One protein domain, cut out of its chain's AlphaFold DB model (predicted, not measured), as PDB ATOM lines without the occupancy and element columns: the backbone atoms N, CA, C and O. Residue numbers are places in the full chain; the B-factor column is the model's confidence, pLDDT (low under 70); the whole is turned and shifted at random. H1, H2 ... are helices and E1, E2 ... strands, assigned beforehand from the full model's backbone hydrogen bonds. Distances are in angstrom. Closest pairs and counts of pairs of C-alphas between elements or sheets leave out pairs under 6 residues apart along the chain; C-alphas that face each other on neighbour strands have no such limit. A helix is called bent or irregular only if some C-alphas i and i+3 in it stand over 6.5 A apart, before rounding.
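What this domain is: This is residues 10 to 155 of the 343 residues of an uncharacterized protein of uncultured Prochlorococcus marinus clone ASNC1092 (UniProt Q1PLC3). Two sheets lie face to face as a sandwich: a twisted, branched sheet of E2, E4, E5, E8, E9 and E10, with the long strand E8 through it, and a smaller sheet of E1, E3, E7 and E6 over it, the strands of the one at 29 degrees to those of the other. The loop of residues 123 to 141 and the short helix H2 lie toward one end of the length, and the small, irregular helix H1 lies toward the other. The printed part has 146 residues with two named helices and ten named strands, in the order E1 H1 E2 E3 H2 E4 E5 E6 E7 E8 E9 E10. The smaller sheet has the order E1 E3 E7 E6 and is antiparallel, while the branched sheet is mixed. The class is mostly strand, though under half of the residues are in named elements; the whole is compact, with a radius of gyration of the C-alphas of 16.9 A, yet elongated, spanning 54 by 32 by 28 A.

Where its parts are: In the branched sheet, E8 is residues 112 to 122, 30.1 A long, from C-alpha 112 at (51.380, 40.051, -24.704) to C-alpha 122 at (25.796, 51.624, -13.935). E4, residues 72 to 80, is 24.8 A long, and E2, residues 34 to 39, is 15.8 A long. E5 is residues 86 to 90, E9 residues 142 to 145 and E10 residues 149 to 153. In the other sheet, E1 is residues 15 to 18, beginning at C-alpha 15 at (30.297, 37.009, -24.357), and E6 is residues 92 to 95. E3, residues 47 to 53, is 19.5 A long, and E7, residues 98 to 104, is 20.4 A long. H1 is residues 21 to 26 and irregular, with C-alphas 22 and 25 at 8.0 A. H2, residues 58 to 61, is neither bent nor irregular, but only just: C-alphas 58 and 61 are 6.0 A apart.

How they stand to each other: E8 has three neighbours: E4 on one side, beside its residues 114 to 122, and E9 and E10 on the other side, beside residues 118 to 121 and 112 to 116. E4 and E8 are antiparallel, with N 77 and O 117 at 2.8 A. E8 and E10 are antiparallel, with N 114 and O 151 at 2.8 A. E8 and E9 form a hairpin, with N 143 and O 120 at 2.8 A. E4 and E5 form a hairpin, with N 76 and O 89 at 2.8 A. E2 and E10 are parallel, with N 152 and O 37 at 2.9 A. E5 runs on into E6 at 35 degrees across a break of one residue. E6 and E7 form a hairpin, with N 92 and O 100 at 2.8 A. E3 and E7 are antiparallel, with N 50 and O 101 at 2.8 A, as are E1 and E3, with N 16 and O 51 at 2.8 A. Between the sheets, the closest C-alphas of E5 and E7 are those of Asp 90 and Ser 101, 6.9 A. H1 only grazes the branched sheet; its closest C-alpha to E2 is that of Glu 26, 6.5 A from Phe 39. H2 also only grazes it. H1 has 0 of 2 O i to N i+4 pairs within hydrogen-bond range and 1 of 3 O i to N i+3 pairs; H2 is too short for an O i to N i+4 pair.

The domain as a whole: The two C-alphas farthest apart, those of Gly 41 and Glu 129, are 54.5 A apart. The printed part has no cut. The link from E8 to E9, 19 residues, is long. The mean pLDDT of the printed part is 72.7; 55 residues are under 70, among them residues 10 to 46 and 129 to 134.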
ATOM      1  N   ASP A  10      25.308  36.818 -14.485       56.66
ATOM      2  CA  ASP A  10      26.232  35.967 -15.199       56.66
ATOM      3  C   ASP A  10      26.128  36.274 -16.699       56.66
ATOM      4  O   ASP A  10      25.056  36.152 -17.294       56.66
ATOM      5  N   LEU A  11      27.227  36.751 -17.284       60.34
ATOM      6  CA  LEU A  11      27.337  37.003 -18.724       60.34
ATOM      7  C   LEU A  11      28.028  35.829 -19.453       60.34
ATOM      8  O   LEU A  11      28.389  35.956 -20.628       60.34
ATOM      9  N   ASP A  12      28.246  34.701 -18.769       56.41
ATOM     10  CA  ASP A  12      28.940  33.527 -19.297       56.41
ATOM     11  C   ASP A  12      28.162  32.848 -20.427       56.41
ATOM     12  O   ASP A  12      26.936  32.767 -20.435       56.41
ATOM     13  N   GLY A  13      28.893  32.383 -21.445       53.91
ATOM     14  CA  GLY A  13      28.318  31.790 -22.660       53.91
ATOM     15  C   GLY A  13      27.716  32.800 -23.648       53.91
ATOM     16  O   GLY A  13      27.465  32.439 -24.800       53.91
ATOM     17  N   ALA A  14      27.545  34.059 -23.234       60.16
ATOM     18  CA  ALA A  14      26.945  35.129 -24.024       60.16
ATOM     19  C   ALA A  14      27.979  36.134 -24.567       60.16
ATOM     20  O   ALA A  14      27.719  36.820 -25.556       60.16
ATOM     21  N   PHE A  15      29.159  36.193 -23.943       64.94
ATOM     22  CA  PHE A  15      30.297  37.009 -24.357       64.94
ATOM     23  C   PHE A  15      31.247  36.232 -25.276       64.94
ATOM     24  O   PHE A  15      31.714  35.142 -24.943       64.94
ATOM     25  N   ARG A  16      31.563  36.803 -26.436       64.38
ATOM     26  CA  ARG A  16      32.516  36.260 -27.399       64.38
ATOM     27  C   ARG A  16      33.442  37.365 -27.863       64.38
ATOM     28  O   ARG A  16      33.016  38.480 -28.133       64.38
ATOM     29  N   ILE A  17      34.715  37.026 -27.975       65.31
ATOM     30  CA  ILE A  17      35.677  37.848 -28.695       65.31
ATOM     31  C   ILE A  17      36.131  37.001 -29.860       65.31
ATOM     32  O   ILE A  17      36.580  35.879 -29.643       65.31
ATOM     33  N   THR A  18      35.973  37.509 -31.069       63.41
ATOM     34  CA  THR A  18      36.411  36.850 -32.291       63.41
ATOM     35  C   THR A  18      37.430  37.709 -33.014       63.41
ATOM     36  O   THR A  18      37.626  38.897 -32.745       63.41
ATOM     37  N   ALA A  19      38.156  37.041 -33.893       57.69
ATOM     38  CA  ALA A  19      39.006  37.666 -34.876       57.69
ATOM     39  C   ALA A  19      38.239  37.690 -36.208       57.69
ATOM     40  O   ALA A  19      37.516  36.724 -36.461       57.69
ATOM     41  N   PRO A  20      38.427  38.705 -37.068       54.69
ATOM     42  CA  PRO A  20      37.859  38.725 -38.406       54.69
ATOM     43  C   PRO A  20      38.185  37.433 -39.154       54.69
ATOM     44  O   PRO A  20      39.318  36.944 -39.080       54.69
ATOM     45  N   ASP A  21      37.230  36.924 -39.933       45.78
ATOM     46  CA  ASP A  21      37.333  35.634 -40.638       45.78
ATOM     47  C   ASP A  21      38.640  35.472 -41.440       45.78
ATOM     48  O   ASP A  21      39.166  34.367 -41.557       45.78
ATOM     49  N   SER A  22      39.231  36.579 -41.911       44.38
ATOM     50  CA  SER A  22      40.500  36.627 -42.655       44.38
ATOM     51  C   SER A  22      41.747  36.097 -41.925       44.38
ATOM     52  O   SER A  22      42.764  35.884 -42.578       44.38
ATOM     53  N   ILE A  23      41.704  35.924 -40.599       48.53
ATOM     54  CA  ILE A  23      42.830  35.434 -39.770       48.53
ATOM     55  C   ILE A  23      42.429  34.249 -38.869       48.53
ATOM     56  O   ILE A  23      43.158  33.877 -37.951       48.53
ATOM     57  N   SER A  24      41.252  33.665 -39.121       47.19
ATOM     58  CA  SER A  24      40.623  32.628 -38.289       47.19
ATOM     59  C   SER A  24      41.342  31.267 -38.309       47.19
ATOM     60  O   SER A  24      41.167  30.475 -37.383       47.19
ATOM     61  N   GLU A  25      42.196  31.005 -39.305       43.19
ATOM     62  CA  GLU A  25      42.867  29.708 -39.506       43.19
ATOM     63  C   GLU A  25      44.057  29.436 -38.555       43.19
ATOM     64  O   GLU A  25      44.536  28.305 -38.490       43.19
ATOM     65  N   GLU A  26      44.521  30.416 -37.767       51.28
ATOM     66  CA  GLU A  26      45.719  30.280 -36.906       51.28
ATOM     67  C   GLU A  26      45.419  30.247 -35.388       51.28
ATOM     68  O   GLU A  26      46.317  30.342 -34.547       51.28
ATOM     69  N   VAL A  27      44.148  30.069 -35.012       50.25
ATOM     70  CA  VAL A  27      43.684  30.062 -33.613       50.25
ATOM     71  C   VAL A  27      43.935  28.700 -32.944       50.25
ATOM     72  O   VAL A  27      43.382  27.683 -33.354       50.25
ATOM     73  N   ILE A  28      44.726  28.666 -31.859       51.75
ATOM     74  CA  ILE A  28      45.003  27.435 -31.090       51.75
ATOM     75  C   ILE A  28      44.351  27.452 -29.694       51.75
ATOM     76  O   ILE A  28      44.866  28.085 -28.773       51.75
ATOM     77  N   GLN A  29      43.338  26.584 -29.572       47.41
ATOM     78  CA  GLN A  29      42.855  25.823 -28.403       47.41
ATOM     79  C   GLN A  29      42.064  26.545 -27.284       47.41
ATOM     80  O   GLN A  29      42.564  27.401 -26.555       47.41
ATOM     81  N   GLU A  30      40.838  26.052 -27.064       44.44
ATOM     82  CA  GLU A  30      40.046  26.204 -25.836       44.44
ATOM     83  C   GLU A  30      40.511  25.202 -24.772       44.44
ATOM     84  O   GLU A  30      40.558  23.997 -25.026       44.44
ATOM     85  N   VAL A  31      40.805  25.675 -23.556       38.19
ATOM     86  CA  VAL A  31      40.942  24.788 -22.393       38.19
ATOM     87  C   VAL A  31      40.027  25.282 -21.275       38.19
ATOM     88  O   VAL A  31      40.277  26.295 -20.626       38.19
ATOM     89  N   SER A  32      38.931  24.538 -21.133       38.44
ATOM     90  CA  SER A  32      38.043  24.318 -19.983       38.44
ATOM     91  C   SER A  32      37.456  25.474 -19.163       38.44
ATOM     92  O   SER A  32      36.539  25.157 -18.424       38.44
ATOM     93  N   ASN A  33      37.884  26.741 -19.275       45.59
ATOM     94  CA  ASN A  33      37.193  27.941 -18.731       45.59
ATOM     95  C   ASN A  33      37.762  29.285 -19.258       45.59
ATOM     96  O   ASN A  33      37.569  30.342 -18.657       45.59
ATOM     97  N   GLY A  34      38.498  29.263 -20.370       48.16
ATOM     98  CA  GLY A  34      39.043  30.457 -21.011       48.16
ATOM     99  C   GLY A  34      39.538  30.122 -22.411       48.16
ATOM    100  O   GLY A  34      40.330  29.197 -22.595       48.16
ATOM    101  N   ILE A  35      39.055  30.857 -23.408       52.59
ATOM    102  CA  ILE A  35      39.492  30.703 -24.798       52.59
ATOM    103  C   ILE A  35      40.812  31.461 -24.959       52.59
ATOM    104  O   ILE A  35      40.886  32.636 -24.593       52.59
ATOM    105  N   THR A  36      41.852  30.792 -25.467       53.03
ATOM    106  CA  THR A  36      43.124  31.433 -25.829       53.03
ATOM    107  C   THR A  36      43.141  31.695 -27.328       53.03
ATOM    108  O   THR A  36      43.233  30.764 -28.120       53.03
ATOM    109  N   PHE A  37      43.114  32.963 -27.728       55.03
ATOM    110  CA  PHE A  37      43.402  33.341 -29.111       55.03
ATOM    111  C   PHE A  37      44.902  33.543 -29.252       55.03
ATOM    112  O   PHE A  37      45.478  34.329 -28.500       55.03
ATOM    113  N   LYS A  38      45.529  32.820 -30.183       54.06
ATOM    114  CA  LYS A  38      46.883  33.111 -30.652       54.06
ATOM    115  C   LYS A  38      46.749  33.714 -32.034       54.06
ATOM    116  O   LYS A  38      46.231  33.066 -32.933       54.06
ATOM    117  N   PHE A  39      47.177  34.955 -32.167       55.88
ATOM    118  CA  PHE A  39      47.330  35.567 -33.475       55.88
ATOM    119  C   PHE A  39      48.697  35.193 -34.028       55.88
ATOM    120  O   PHE A  39      49.660  35.125 -33.269       55.88
ATOM    121  N   ASN A  40      48.761  34.965 -35.331       50.16
ATOM    122  CA  ASN A  40      49.979  34.838 -36.108       50.16
ATOM    123  C   ASN A  40      49.869  35.911 -37.209       50.16
ATOM    124  O   ASN A  40      48.879  35.982 -37.926       50.16
ATOM    125  N   GLY A  41      50.830  36.835 -37.301       50.91
ATOM    126  CA  GLY A  41      50.877  37.818 -38.394       50.91
ATOM    127  C   GLY A  41      50.994  39.282 -37.966       50.91
ATOM    128  O   GLY A  41      51.357  39.603 -36.834       50.91
ATOM    129  N   LYS A  42      50.751  40.195 -38.919       53.03
ATOM    130  CA  LYS A  42      50.892  41.651 -38.736       53.03
ATOM    131  C   LYS A  42      49.743  42.203 -37.884       53.03
ATOM    132  O   LYS A  42      48.704  42.598 -38.408       53.03
ATOM    133  N   LEU A  43      49.987  42.265 -36.577       53.62
ATOM    134  CA  LEU A  43      49.070  42.710 -35.516       53.62
ATOM    135  C   LEU A  43      48.436  44.092 -35.755       53.62
ATOM    136  O   LEU A  43      47.322  44.336 -35.311       53.62
ATOM    137  N   GLU A  44      49.103  44.971 -36.508       53.25
ATOM    138  CA  GLU A  44      48.613  46.314 -36.864       53.25
ATOM    139  C   GLU A  44      47.285  46.303 -37.654       53.25
ATOM    140  O   GLU A  44      46.616  47.330 -37.738       53.25
ATOM    141  N   LYS A  45      46.889  45.157 -38.231       53.38
ATOM    142  CA  LYS A  45      45.621  44.991 -38.966       53.38
ATOM    143  C   LYS A  45      44.587  44.126 -38.241       53.38
ATOM    144  O   LYS A  45      43.487  43.947 -38.761       53.38
ATOM    145  N   THR A  46      44.916  43.588 -37.069       59.66
ATOM    146  CA  THR A  46      44.012  42.714 -36.321       59.66
ATOM    147  C   THR A  46      43.010  43.555 -35.546       59.66
ATOM    148  O   THR A  46      43.360  44.242 -34.585       59.66
ATOM    149  N   LYS A  47      41.747  43.488 -35.957       71.00
ATOM    150  CA  LYS A  47      40.638  44.023 -35.176       71.00
ATOM    151  C   LYS A  47      40.072  42.925 -34.281       71.00
ATOM    152  O   LYS A  47      40.034  41.769 -34.682       71.00
ATOM    153  N   LEU A  48      39.709  43.266 -33.055       75.56
ATOM    154  CA  LEU A  48      38.952  42.400 -32.164       75.56
ATOM    155  C   LEU A  48      37.477  42.697 -32.380       75.56
ATOM    156  O   LEU A  48      37.045  43.839 -32.213       75.56
ATOM    157  N   GLU A  49      36.724  41.666 -32.720       80.00
ATOM    158  CA  GLU A  49      35.272  41.708 -32.743       80.00
ATOM    159  C   GLU A  49      34.776  41.260 -31.377       80.00
ATOM    160  O   GLU A  49      35.107  40.173 -30.903       80.00
ATOM    161  N   ILE A  50      34.019  42.114 -30.706       83.19
ATOM    162  CA  ILE A  50      33.532  41.862 -29.360       83.19
ATOM    163  C   ILE A  50      32.020  41.777 -29.439       83.19
ATOM    164  O   ILE A  50      31.352  42.762 -29.744       83.19
ATOM    165  N   LEU A  51      31.491  40.593 -29.159       83.50
ATOM    166  CA  LEU A  51      30.072  40.292 -29.210       83.50
ATOM    167  C   LEU A  51      29.579  39.926 -27.816       83.50
ATOM    168  O   LEU A  51      30.184  39.115 -27.116       83.50
ATOM    169  N   LEU A  52      28.447  40.488 -27.424       84.62
ATOM    170  CA  LEU A  52      27.758  40.133 -26.197       84.62
ATOM    171  C   LEU A  52      26.274  39.953 -26.494       84.62
ATOM    172  O   LEU A  52      25.612  40.867 -26.967       84.62
ATOM    173  N   THR A  53      25.737  38.778 -26.191       84.56
ATOM    174  CA  THR A  53      24.286  38.584 -26.133       84.56
ATOM    175  C   THR A  53      23.842  38.914 -24.714       84.56
ATOM    176  O   THR A  53      24.326  38.309 -23.762       84.56
ATOM    177  N   ALA A  54      22.974  39.901 -24.533       82.31
ATOM    178  CA  ALA A  54      22.488  40.229 -23.204       82.31
ATOM    179  C   ALA A  54      21.644  39.065 -22.652       82.31
ATOM    180  O   ALA A  54      20.814  38.511 -23.381       82.31
ATOM    181  N   PRO A  55      21.835  38.668 -21.380       80.00
ATOM    182  CA  PRO A  55      20.991  37.660 -20.754       80.00
ATOM    183  C   PRO A  55      19.530  38.096 -20.759       80.00
ATOM    184  O   PRO A  55      19.225  39.280 -20.626       80.00
ATOM    185  N   PHE A  56      18.620  37.134 -20.873       76.31
ATOM    186  CA  PHE A  56      17.192  37.412 -20.767       76.31
ATOM    187  C   PHE A  56      16.872  38.089 -19.424       76.31
ATOM    188  O   PHE A  56      17.434  37.702 -18.399       76.31
ATOM    189  N   GLU A  57      15.989  39.095 -19.441       76.00
ATOM    190  CA  GLU A  57      15.523  39.811 -18.242       76.00
ATOM    191  C   GLU A  57      16.635  40.511 -17.434       76.00
ATOM    192  O   GLU A  57      16.472  40.802 -16.248       76.00
ATOM    193  N   TRP A  58      17.777  40.842 -18.050       79.62
ATOM    194  CA  TRP A  58      18.853  41.549 -17.350       79.62
ATOM    195  C   TRP A  58      18.384  42.900 -16.770       79.62
ATOM    196  O   TRP A  58      18.857  43.306 -15.700       79.62
ATOM    197  N   GLU A  59      17.404  43.565 -17.403       82.94
ATOM    198  CA  GLU A  59      16.795  44.805 -16.908       82.94
ATOM    199  C   GLU A  59      16.030  44.610 -15.589       82.94
ATOM    200  O   GLU A  59      15.771  45.580 -14.873       82.94
ATOM    201  N   GLU A  60      15.677  43.379 -15.205       78.19
ATOM    202  CA  GLU A  60      14.986  43.120 -13.940       78.19
ATOM    203  C   GLU A  60      15.836  43.445 -12.712       78.19
ATOM    204  O   GLU A  60      15.292  43.761 -11.648       78.19
ATOM    205  N   THR A  61      17.161  43.445 -12.879       74.50
ATOM    206  CA  THR A  61      18.126  43.883 -11.861       74.50
ATOM    207  C   THR A  61      18.116  45.391 -11.620       74.50
ATOM    208  O   THR A  61      18.698  45.871 -10.642       74.50
ATOM    209  N   LEU A  62      17.432  46.136 -12.489       79.69
ATOM    210  CA  LEU A  62      17.212  47.564 -12.368       79.69
ATOM    211  C   LEU A  62      15.855  47.864 -11.760       79.69
ATOM    212  O   LEU A  62      14.879  47.105 -11.851       79.69
ATOM    213  N   HIS A  63      15.807  49.030 -11.131       82.38
ATOM    214  CA  HIS A  63      14.591  49.517 -10.527       82.38
ATOM    215  C   HIS A  63      13.496  49.670 -11.603       82.38
ATOM    216  O   HIS A  63      13.793  50.200 -12.671       82.38
ATOM    217  N   PRO A  64      12.227  49.279 -11.356       83.62
ATOM    218  CA  PRO A  64      11.167  49.322 -12.371       83.62
ATOM    219  C   PRO A  64      11.003  50.664 -13.097       83.62
ATOM    220  O   PRO A  64      10.696  50.681 -14.280       83.62
ATOM    221  N   THR A  65      11.260  51.783 -12.412       85.62
ATOM    222  CA  THR A  65      11.192  53.135 -13.005       85.62
ATOM    223  C   THR A  65      12.328  53.447 -13.978       85.62
ATOM    224  O   THR A  65      12.255  54.444 -14.680       85.62
ATOM    225  N   GLU A  66      13.399  52.659 -13.970       84.81
ATOM    226  CA  GLU A  66      14.575  52.831 -14.825       84.81
ATOM    227  C   GLU A  66      14.575  51.858 -16.007       84.81
ATOM    228  O   GLU A  66      15.377  52.018 -16.913       84.81
ATOM    229  N   ARG A  67      13.692  50.853 -16.030       85.44
ATOM    230  CA  ARG A  67      13.724  49.787 -17.046       85.44
ATOM    231  C   ARG A  67      13.425  50.280 -18.460       85.44
ATOM    232  O   ARG A  67      13.922  49.695 -19.410       85.44
ATOM    233  N   GLU A  68      12.639  51.346 -18.598       82.88
ATOM    234  CA  GLU A  68      12.353  51.947 -19.908       82.88
ATOM    235  C   GLU A  68      13.571  52.662 -20.503       82.88
ATOM    236  O   GLU A  68      13.730  52.682 -21.717       82.88
ATOM    237  N   ASN A  69      14.435  53.230 -19.655       84.62
ATOM    238  CA  ASN A  69      15.690  53.866 -20.054       84.62
ATOM    239  C   ASN A  69      16.793  53.482 -19.057       84.62
ATOM    240  O   ASN A  69      17.112  54.271 -18.161       84.62
ATOM    241  N   PRO A  70      17.340  52.260 -19.174       87.25
ATOM    242  CA  PRO A  70      18.331  51.738 -18.244       87.25
ATOM    243  C   PRO A  70      19.574  52.643 -18.154       87.25
ATOM    244  O   PRO A  70      20.268  52.803 -19.159       87.25
ATOM    245  N   PRO A  71      19.936  53.200 -16.978       90.38
ATOM    246  CA  PRO A  71      21.149  54.003 -16.807       90.38
ATOM    247  C   PRO A  71      22.362  53.088 -16.610       90.38
ATOM    248  O   PRO A  71      23.041  53.098 -15.576       90.38
ATOM    249  N   VAL A  72      22.594  52.224 -17.590       90.06
ATOM    250  CA  VAL A  72      23.668  51.240 -17.595       90.06
ATOM    251  C   VAL A  72      24.252  51.100 -18.988       90.06
ATOM    252  O   VAL A  72      23.634  51.471 -19.983       90.06
ATOM    253  N   LYS A  73      25.446  50.523 -19.059       91.88
ATOM    254  CA  LYS A  73      26.112  50.235 -20.320       91.88
ATOM    255  C   LYS A  73      26.817  48.893 -20.262       91.88
ATOM    256  O   LYS A  73      27.449  48.563 -19.252       91.88
ATOM    257  N   PHE A  74      26.725  48.148 -21.357       91.69
ATOM    258  CA  PHE A  74      27.600  47.016 -21.596       91.69
ATOM    259  C   PHE A  74      28.940  47.524 -22.124       91.69
ATOM    260  O   PHE A  74      29.004  48.268 -23.099       91.69
ATOM    261  N   ILE A  75      30.015  47.132 -21.452       93.00
ATOM    262  CA  ILE A  75      31.381  47.476 -21.836       93.00
ATOM    263  C   ILE A  75      32.229  46.212 -21.884       93.00
ATOM    264  O   ILE A  75      32.002  45.267 -21.127       93.00
ATOM    265  N   CYS A  76      33.262  46.221 -22.714       90.56
ATOM    266  CA  CYS A  76      34.374  45.297 -22.599       90.56
ATOM    267  C   CYS A  76      35.557  46.003 -21.945       90.56
ATOM    268  O   CYS A  76      35.954  47.099 -22.340       90.56
ATOM    269  N   ARG A  77      36.137  45.361 -20.933       90.56
ATOM    270  CA  ARG A  77      37.378  45.806 -20.313       90.56
ATOM    271  C   ARG A  77      38.519  44.911 -20.770       90.56
ATOM    272  O   ARG A  77      38.536  43.727 -20.440       90.56
ATOM    273  N   LEU A  78      39.501  45.498 -21.449       87.50
ATOM    274  CA  LEU A  78      40.778  44.862 -21.758       87.50
ATOM    275  C   LEU A  78      41.822  45.276 -20.722       87.50
ATOM    276  O   LEU A  78      41.926  46.449 -20.368       87.50
ATOM    277  N   ILE A  79      42.599  44.320 -20.222       86.50
ATOM    278  CA  ILE A  79      43.666  44.548 -19.248       86.50
ATOM    279  C   ILE A  79      44.918  43.812 -19.702       86.50
ATOM    280  O   ILE A  79      44.982  42.582 -19.642       86.50
ATOM    281  N   SER A  80      45.945  44.565 -20.077       81.62
ATOM    282  CA  SER A  80      47.265  44.000 -20.334       81.62
ATOM    283  C   SER A  80      47.835  43.381 -19.060       81.62
ATOM    284  O   SER A  80      47.930  44.037 -18.018       81.62
ATOM    285  N   ARG A  81      48.262  42.119 -19.127       77.31
ATOM    286  CA  ARG A  81      48.978  41.463 -18.023       77.31
ATOM    287  C   ARG A  81      50.405  41.963 -17.872       77.31
ATOM    288  O   ARG A  81      50.934  41.856 -16.771       77.31
ATOM    289  N   SER A  82      50.999  42.462 -18.953       66.31
ATOM    290  CA  SER A  82      52.391  42.914 -18.978       66.31
ATOM    291  C   SER A  82      52.529  44.380 -18.568       66.31
ATOM    292  O   SER A  82      53.491  44.750 -17.912       66.31
ATOM    293  N   THR A  83      51.567  45.233 -18.929       66.56
ATOM    294  CA  THR A  83      51.661  46.678 -18.651       66.56
ATOM    295  C   THR A  83      50.662  47.159 -17.605       66.56
ATOM    296  O   THR A  83      50.787  48.260 -17.080       66.56
ATOM    297  N   GLY A  84      49.633  46.366 -17.296       71.38
ATOM    298  CA  GLY A  84      48.523  46.804 -16.451       71.38
ATOM    299  C   GLY A  84      47.613  47.844 -17.113       71.38
ATOM    300  O   GLY A  84      46.625  48.242 -16.485       71.38
ATOM    301  N   ARG A  85      47.901  48.257 -18.363       78.31
ATOM    302  CA  ARG A  85      47.047  49.153 -19.151       78.31
ATOM    303  C   ARG A  85      45.640  48.584 -19.201       78.31
ATOM    304  O   ARG A  85      45.450  47.388 -19.429       78.31
ATOM    305  N   ARG A  86      44.670  49.471 -19.005       86.06
ATOM    306  CA  ARG A  86      43.249  49.165 -19.104       86.06
ATOM    307  C   ARG A  86      42.660  49.933 -20.266       86.06
ATOM    308  O   ARG A  86      42.909  51.129 -20.390       86.06
ATOM    309  N   GLU A  87      41.870  49.250 -21.069       87.56
ATOM    310  CA  GLU A  87      41.076  49.851 -22.128       87.56
ATOM    311  C   GLU A  87      39.615  49.497 -21.886       87.56
ATOM    312  O   GLU A  87      39.296  48.357 -21.539       87.56
ATOM    313  N   ILE A  88      38.751  50.503 -21.986       90.81
ATOM    314  CA  ILE A  88      37.308  50.350 -21.854       90.81
ATOM    315  C   ILE A  88      36.730  50.584 -23.237       90.81
ATOM    316  O   ILE A  88      36.954  51.636 -23.830       90.81
ATOM    317  N   ILE A  89      36.019  49.582 -23.726       91.12
ATOM    318  CA  ILE A  89      35.392  49.582 -25.034       91.12
ATOM    319  C   ILE A  89      33.897  49.526 -24.798       91.12
ATOM    320  O   ILE A  89      33.394  48.628 -24.121       91.12
ATOM    321  N   ASP A  90      33.203  50.505 -25.341       92.62
ATOM    322  CA  ASP A  90      31.757  50.573 -25.289       92.62
ATOM    323  C   ASP A  90      31.156  49.563 -26.265       92.62
ATOM    324  O   ASP A  90      31.581  49.508 -27.414       92.62
ATOM    325  N   LEU A  91      30.183  48.763 -25.820       90.62
ATOM    326  CA  LEU A  91      29.448  47.866 -26.709       90.62
ATOM    327  C   LEU A  91      28.167  48.565 -27.170       90.62
ATOM    328  O   LEU A  91      27.345  48.976 -26.347       90.62
ATOM    329  N   GLU A  92      28.022  48.730 -28.481       91.12
ATOM    330  CA  GLU A  92      26.868  49.370 -29.110       91.12
ATOM    331  C   GLU A  92      25.716  48.374 -29.261       91.12
ATOM    332  O   GLU A  92      25.942  47.184 -29.472       91.12
ATOM    333  N   ASP A  93      24.476  48.852 -29.143       87.12
ATOM    334  CA  ASP A  93      23.283  48.026 -29.339       87.12
ATOM    335  C   ASP A  93      23.122  47.678 -30.828       87.12
ATOM    336  O   ASP A  93      22.856  48.542 -31.666       87.12
ATOM    337  N   GLY A  94      23.305  46.399 -31.152       80.88
ATOM    338  CA  GLY A  94      23.100  45.828 -32.482       80.88
ATOM    339  C   GLY A  94      21.657  45.386 -32.743       80.88
ATOM    340  O   GLY A  94      21.352  44.910 -33.837       80.88
ATOM    341  N   GLY A  95      20.761  45.544 -31.762       79.81
ATOM    342  CA  GLY A  95      19.370  45.116 -31.804       79.81
ATOM    343  C   GLY A  95      19.175  43.652 -31.405       79.81
ATOM    344  O   GLY A  95      20.096  42.839 -31.407       79.81
ATOM    345  N   GLY A  96      17.941  43.292 -31.033       78.00
ATOM    346  CA  GLY A  96      17.581  41.906 -30.697       78.00
ATOM    347  C   GLY A  96      18.290  41.335 -29.460       78.00
ATOM    348  O   GLY A  96      18.381  40.117 -29.335       78.00
ATOM    349  N   GLY A  97      18.796  42.198 -28.570       81.38
ATOM    350  CA  GLY A  97      19.572  41.805 -27.390       81.38
ATOM    351  C   GLY A  97      21.060  41.564 -27.667       81.38
ATOM    352  O   GLY A  97      21.763  41.073 -26.785       81.38
ATOM    353  N   PHE A  98      21.553  41.891 -28.865       84.88
ATOM    354  CA  PHE A  98      22.965  41.782 -29.220       84.88
ATOM    355  C   PHE A  98      23.680  43.118 -29.056       84.88
ATOM    356  O   PHE A  98      23.200  44.151 -29.507       84.88
ATOM    357  N   PHE A  99      24.868  43.071 -28.468       88.12
ATOM    358  CA  PHE A  99      25.761  44.204 -28.299       88.12
ATOM    359  C   PHE A  99      27.091  43.909 -28.985       88.12
ATOM    360  O   PHE A  99      27.615  42.794 -28.883       88.12
ATOM    361  N   PHE A 100      27.632  44.897 -29.692       89.00
ATOM    362  CA  PHE A 100      28.793  44.725 -30.555       89.00
ATOM    363  C   PHE A 100      29.766  45.897 -30.456       89.00
ATOM    364  O   PHE A 100      29.366  47.051 -30.340       89.00
ATOM    365  N   SER A 101      31.058  45.603 -30.558       89.75
ATOM    366  CA  SER A 101      32.071  46.597 -30.894       89.75
ATOM    367  C   SER A 101      33.194  45.953 -31.686       89.75
ATOM    368  O   SER A 101      33.547  44.795 -31.475       89.75
ATOM    369  N   GLU A 102      33.826  46.756 -32.532       84.81
ATOM    370  CA  GLU A 102      35.072  46.409 -33.198       84.81
ATOM    371  C   GLU A 102      36.169  47.359 -32.709       84.81
ATOM    372  O   GLU A 102      35.983  48.575 -32.713       84.81
ATOM    373  N   THR A 103      37.314  46.832 -32.270       80.94
ATOM    374  CA  THR A 103      38.453  47.674 -31.875       80.94
ATOM    375  C   THR A 103      39.762  47.171 -32.459       80.94
ATOM    376  O   THR A 103      40.004  45.969 -32.546       80.94
ATOM    377  N   SER A 104      40.653  48.085 -32.832       74.12
ATOM    378  CA  SER A 104      42.050  47.740 -33.083       74.12
ATOM    379  C   SER A 104      42.790  47.658 -31.749       74.12
ATOM    380  O   SER A 104      42.939  48.677 -31.074       74.12
ATOM    381  N   TYR A 105      43.306  46.482 -31.393       72.12
ATOM    382  CA  TYR A 105      44.212  46.357 -30.255       72.12
ATOM    383  C   TYR A 105      45.646  46.229 -30.757       72.12
ATOM    384  O   TYR A 105      46.003  45.242 -31.397       72.12
ATOM    385  N   ILE A 106      46.474  47.224 -30.446       68.88
ATOM    386  CA  ILE A 106      47.905  47.181 -30.739       68.88
ATOM    387  C   ILE A 106      48.603  46.654 -29.485       68.88
ATOM    388  O   ILE A 106      48.674  47.386 -28.490       68.88
ATOM    389  N   PRO A 107      49.103  45.406 -29.493       66.12
ATOM    390  CA  PRO A 107      49.897  44.919 -28.385       66.12
ATOM    391  C   PRO A 107      51.200  45.713 -28.304       66.12
ATOM    392  O   PRO A 107      51.813  46.067 -29.310       66.12
ATOM    393  N   PHE A 108      51.628  45.981 -27.083       61.84
ATOM    394  CA  PHE A 108      52.893  46.636 -26.788       61.84
ATOM    395  C   PHE A 108      54.081  45.698 -26.915       61.84
ATOM    396  O   PHE A 108      55.198  46.163 -27.112       61.84
ATOM    397  N   LEU A 109      53.850  44.396 -26.734       60.25
ATOM    398  CA  LEU A 109      54.896  43.384 -26.694       60.25
ATOM    399  C   LEU A 109      54.503  42.164 -27.508       60.25
ATOM    400  O   LEU A 109      53.328  41.798 -27.606       60.25
ATOM    401  N   ASN A 110      55.517  41.474 -28.015       61.66
ATOM    402  CA  ASN A 110      55.304  40.175 -28.616       61.66
ATOM    403  C   ASN A 110      54.990  39.140 -27.524       61.66
ATOM    404  O   ASN A 110      55.723  38.970 -26.557       61.66
ATOM    405  N   GLY A 111      53.900  38.400 -27.680       62.38
ATOM    406  CA  GLY A 111      53.435  37.453 -26.675       62.38
ATOM    407  C   GLY A 111      52.644  38.102 -25.540       62.38
ATOM    408  O   GLY A 111      52.426  37.424 -24.528       62.38
ATOM    409  N   GLU A 112      52.218  39.365 -25.685       70.50
ATOM    410  CA  GLU A 112      51.380  40.051 -24.704       70.50
ATOM    411  C   GLU A 112      50.092  39.264 -24.442       70.50
ATOM    412  O   GLU A 112      49.370  38.864 -25.357       70.50
ATOM    413  N   GLU A 113      49.808  39.051 -23.157       76.62
ATOM    414  CA  GLU A 113      48.558  38.461 -22.690       76.62
ATOM    415  C   GLU A 113      47.632  39.574 -22.209       76.62
ATOM    416  O   GLU A 113      47.985  40.354 -21.320       76.62
ATOM    417  N   VAL A 114      46.424  39.613 -22.751       79.75
ATOM    418  CA  VAL A 114      45.385  40.579 -22.413       79.75
ATOM    419  C   VAL A 114      44.208  39.829 -21.823       79.75
ATOM    420  O   VAL A 114      43.693  38.882 -22.409       79.75
ATOM    421  N   ARG A 115      43.781  40.242 -20.634       85.25
ATOM    422  CA  ARG A 115      42.540  39.771 -20.024       85.25
ATOM    423  C   ARG A 115      41.391  40.611 -20.544       85.25
ATOM    424  O   ARG A 115      41.455  41.829 -20.433       85.25
ATOM    425  N   ALA A 116      40.362  39.968 -21.055       85.81
ATOM    426  CA  ALA A 116      39.166  40.614 -21.547       85.81
ATOM    427  C   ALA A 116      37.948  40.109 -20.778       85.81
ATOM    428  O   ALA A 116      37.832  38.917 -20.506       85.81
ATOM    429  N   GLU A 117      37.049  41.007 -20.409       86.94
ATOM    430  CA  GLU A 117      35.791  40.656 -19.752       86.94
ATOM    431  C   GLU A 117      34.701  41.642 -20.166       86.94
ATOM    432  O   GLU A 117      34.968  42.838 -20.313       86.94
ATOM    433  N   ALA A 118      33.479  41.148 -20.338       88.69
ATOM    434  CA  ALA A 118      32.299  41.988 -20.449       88.69
ATOM    435  C   ALA A 118      31.791  42.368 -19.061       88.69
ATOM    436  O   ALA A 118      31.796  41.562 -18.125       88.69
ATOM    437  N   LEU A 119      31.329  43.607 -18.940       89.62
ATOM    438  CA  LEU A 119      30.729  44.152 -17.736       89.62
ATOM    439  C   LEU A 119      29.439  44.876 -18.102       89.62
ATOM    440  O   LEU A 119      29.402  45.627 -19.074       89.62
ATOM    441  N   LEU A 120      28.416  44.709 -17.271       90.19
ATOM    442  CA  LEU A 120      27.281  45.623 -17.220       90.19
ATOM    443  C   LEU A 120      27.536  46.606 -16.083       90.19
ATOM    444  O   LEU A 120      27.664  46.192 -14.927       90.19
ATOM    445  N   VAL A 121      27.645  47.894 -16.400       90.25
ATOM    446  CA  VAL A 121      28.035  48.927 -15.433       90.25
ATOM    447  C   VAL A 121      26.985  50.019 -15.374       90.25
ATOM    448  O   VAL A 121      26.484  50.464 -16.401       90.25
ATOM    449  N   ARG A 122      26.682  50.485 -14.163       89.69
ATOM    450  CA  ARG A 122      25.796  51.624 -13.935       89.69
ATOM    451  C   ARG A 122      26.452  52.936 -14.361       89.69
ATOM    452  O   ARG A 122      27.544  53.256 -13.892       89.69
ATOM    453  N   THR A 123      25.789  53.712 -15.212       89.88
ATOM    454  CA  THR A 123      26.318  54.979 -15.747       89.88
ATOM    455  C   THR A 123      25.887  56.195 -14.936       89.88
ATOM    456  O   THR A 123      26.587  57.202 -14.959       89.88
ATOM    457  N   GLU A 124      24.804  56.101 -14.158       87.88
ATOM    458  CA  GLU A 124      24.281  57.214 -13.355       87.88
ATOM    459  C   GLU A 124      23.857  56.765 -11.953       87.88
ATOM    460  O   GLU A 124      23.368  55.655 -11.757       87.88
ATOM    461  N   GLN A 125      24.002  57.627 -10.947       84.44
ATOM    462  CA  GLN A 125      23.520  57.327  -9.595       84.44
ATOM    463  C   GLN A 125      21.983  57.323  -9.549       84.44
ATOM    464  O   GLN A 125      21.344  58.204 -10.118       84.44
ATOM    465  N   PHE A 126      21.377  56.362  -8.844       82.12
ATOM    466  CA  PHE A 126      19.919  56.315  -8.694       82.12
ATOM    467  C   PHE A 126      19.416  57.526  -7.904       82.12
ATOM    468  O   PHE A 126      19.839  57.758  -6.770       82.12
ATOM    469  N   ALA A 127      18.485  58.276  -8.492       75.12
ATOM    470  CA  ALA A 127      17.932  59.493  -7.898       75.12
ATOM    471  C   ALA A 127      16.788  59.242  -6.890       75.12
ATOM    472  O   ALA A 127      16.337  60.182  -6.235       75.12
ATOM    473  N   GLY A 128      16.295  58.003  -6.759       72.62
ATOM    474  CA  GLY A 128      15.226  57.656  -5.815       72.62
ATOM    475  C   GLY A 128      15.694  57.545  -4.357       72.62
ATOM    476  O   GLY A 128      16.863  57.743  -4.031       72.62
ATOM    477  N   GLU A 129      14.773  57.216  -3.444       64.25
ATOM    478  CA  GLU A 129      15.108  57.027  -2.026       64.25
ATOM    479  C   GLU A 129      16.230  55.990  -1.865       64.25
ATOM    480  O   GLU A 129      16.079  54.829  -2.250       64.25
ATOM    481  N   LYS A 130      17.340  56.405  -1.239       59.81
ATOM    482  CA  LYS A 130      18.589  55.642  -1.026       59.81
ATOM    483  C   LYS A 130      18.430  54.309  -0.258       59.81
ATOM    484  O   LYS A 130      19.419  53.650   0.031       59.81
ATOM    485  N   SER A 131      17.203  53.917   0.091       51.22
ATOM    486  CA  SER A 131      16.840  52.797   0.969       51.22
ATOM    487  C   SER A 131      16.311  51.555   0.225       51.22
ATOM    488  O   SER A 131      15.721  50.673   0.850       51.22
ATOM    489  N   ARG A 132      16.464  51.447  -1.101       63.22
ATOM    490  CA  ARG A 132      15.924  50.297  -1.851       63.22
ATOM    491  C   ARG A 132      16.940  49.157  -1.911       63.22
ATOM    492  O   ARG A 132      17.690  49.019  -2.870       63.22
ATOM    493  N   SER A 133      16.962  48.346  -0.851       60.94
ATOM    494  CA  SER A 133      17.699  47.078  -0.822       60.94
ATOM    495  C   SER A 133      17.276  46.207  -2.008       60.94
ATOM    496  O   SER A 133      16.081  45.975  -2.178       60.94
ATOM    497  N   GLY A 134      18.223  45.711  -2.804       64.94
ATOM    498  CA  GLY A 134      17.915  44.816  -3.929       64.94
ATOM    499  C   GLY A 134      18.304  45.335  -5.320       64.94
ATOM    500  O   GLY A 134      18.399  44.515  -6.222       64.94
ATOM    501  N   TYR A 135      18.638  46.624  -5.474       71.50
ATOM    502  CA  TYR A 135      18.990  47.219  -6.773       71.50
ATOM    503  C   TYR A 135      20.387  47.852  -6.795       71.50
ATOM    504  O   TYR A 135      20.875  48.351  -5.778       71.50
ATOM    505  N   ALA A 136      21.015  47.873  -7.976       73.44
ATOM    506  CA  ALA A 136      22.233  48.643  -8.216       73.44
ATOM    507  C   ALA A 136      21.898  50.141  -8.244       73.44
ATOM    508  O   ALA A 136      21.081  50.561  -9.058       73.44
ATOM    509  N   ILE A 137      22.513  50.943  -7.370       77.31
ATOM    510  CA  ILE A 137      22.149  52.358  -7.161       77.31
ATOM    511  C   ILE A 137      23.328  53.325  -7.301       77.31
ATOM    512  O   ILE A 137      23.112  54.533  -7.414       77.31
ATOM    513  N   GLU A 138      24.568  52.831  -7.301       82.62
ATOM    514  CA  GLU A 138      25.771  53.665  -7.370       82.62
ATOM    515  C   GLU A 138      26.315  53.770  -8.801       82.62
ATOM    516  O   GLU A 138      26.382  52.782  -9.530       82.62
ATOM    517  N   MET A 139      26.752  54.966  -9.203       87.06
ATOM    518  CA  MET A 139      27.461  55.158 -10.472       87.06
ATOM    519  C   MET A 139      28.774  54.360 -10.471       87.06
ATOM    520  O   MET A 139      29.525  54.387  -9.498       87.06
ATOM    521  N   GLY A 140      29.063  53.655 -11.565       83.94
ATOM    522  CA  GLY A 140      30.239  52.794 -11.700       83.94
ATOM    523  C   GLY A 140      30.096  51.418 -11.041       83.94
ATOM    524  O   GLY A 140      31.023  50.609 -11.117       83.94
ATOM    525  N   GLN A 141      28.953  51.122 -10.414       85.44
ATOM    526  CA  GLN A 141      28.683  49.806  -9.845       85.44
ATOM    527  C   GLN A 141      28.612  48.754 -10.959       85.44
ATOM    528  O   GLN A 141      27.892  48.922 -11.944       85.44
ATOM    529  N   ILE A 142      29.362  47.661 -10.793       86.25
ATOM    530  CA  ILE A 142      29.318  46.500 -11.689       86.25
ATOM    531  C   ILE A 142      28.097  45.661 -11.310       86.25
ATOM    532  O   ILE A 142      27.992  45.193 -10.176       86.25
ATOM    533  N   ILE A 143      27.188  45.494 -12.264       84.75
ATOM    534  CA  ILE A 143      25.905  44.793 -12.124       84.75
ATOM    535  C   ILE A 143      26.006  43.378 -12.707       84.75
ATOM    536  O   ILE A 143      25.461  42.426 -12.152       84.75
ATOM    537  N   GLY A 144      26.754  43.228 -13.799       82.75
ATOM    538  CA  GLY A 144      26.979  41.960 -14.489       82.75
ATOM    539  C   GLY A 144      28.433  41.807 -14.904       82.75
ATOM    540  O   GLY A 144      29.129  42.806 -15.113       82.75
ATOM    541  N   ARG A 145      28.901  40.563 -14.990       85.00
ATOM    542  CA  ARG A 145      30.292  40.240 -15.318       85.00
ATOM    543  C   ARG A 145      30.371  38.903 -16.046       85.00
ATOM    544  O   ARG A 145      29.704  37.963 -15.635       85.00
ATOM    545  N   SER A 146      31.206  38.826 -17.077       81.12
ATOM    546  CA  SER A 146      31.566  37.559 -17.725       81.12
ATOM    547  C   SER A 146      32.804  36.926 -17.086       81.12
ATOM    548  O   SER A 146      33.588  37.584 -16.392       81.12
ATOM    549  N   LEU A 147      33.065  35.671 -17.436       74.75
ATOM    550  CA  LEU A 147      34.366  35.035 -17.330       74.75
ATOM    551  C   LEU A 147      35.429  35.883 -18.023       74.75
ATOM    552  O   LEU A 147      35.177  36.640 -18.967       74.75
ATOM    553  N   ILE A 148      36.653  35.736 -17.524       77.38
ATOM    554  CA  ILE A 148      37.812  36.432 -18.062       77.38
ATOM    555  C   ILE A 148      38.367  35.618 -19.227       77.38
ATOM    556  O   ILE A 148      38.907  34.528 -19.042       77.38
ATOM    557  N   HIS A 149      38.305  36.192 -20.419       75.56
ATOM    558  CA  HIS A 149      38.933  35.666 -21.622       75.56
ATOM    559  C   HIS A 149      40.403  36.096 -21.633       75.56
ATOM    560  O   HIS A 149      40.730  37.211 -21.227       75.56
ATOM    561  N   THR A 150      41.316  35.222 -22.063       72.69
ATOM    562  CA  THR A 150      42.740  35.577 -22.188       72.69
ATOM    563  C   THR A 150      43.130  35.572 -23.653       72.69
ATOM    564  O   THR A 150      43.204  34.533 -24.295       72.69
ATOM    565  N   ILE A 151      43.415  36.752 -24.178       74.00
ATOM    566  CA  ILE A 151      43.864  36.961 -25.547       74.00
ATOM    567  C   ILE A 151      45.390  36.988 -25.532       74.00
ATOM    568  O   ILE A 151      45.977  37.698 -24.715       74.00
ATOM    569  N   ARG A 152      46.052  36.226 -26.406       68.75
ATOM    570  CA  ARG A 152      47.510  36.257 -26.539       68.75
ATOM    571  C   ARG A 152      47.904  36.713 -27.937       68.75
ATOM    572  O   ARG A 152      47.744  35.997 -28.921       68.75
ATOM    573  N   PHE A 153      48.505  37.887 -28.011       65.62
ATOM    574  CA  PHE A 153      49.058  38.396 -29.256       65.62
ATOM    575  C   PHE A 153      50.470  37.861 -29.415       65.62
ATOM    576  O   PHE A 153      51.335  38.193 -28.616       65.62
ATOM    577  N   ALA A 154      50.712  37.014 -30.408       55.62
ATOM    578  CA  ALA A 154      52.055  36.615 -30.793       55.62
ATOM    579  C   ALA A 154      52.303  37.077 -32.231       55.62
ATOM    580  O   ALA A 154      51.393  37.149 -33.049       55.62
ATOM    581  N   THR A 155      53.534  37.425 -32.562       52.31
ATOM    582  CA  THR A 155      53.963  37.416 -33.958       52.31
ATOM    583  C   THR A 155      54.481  36.016 -34.245       52.31
ATOM    584  O   THR A 155      55.319  35.526 -33.478       52.31
TER     585      THR A 155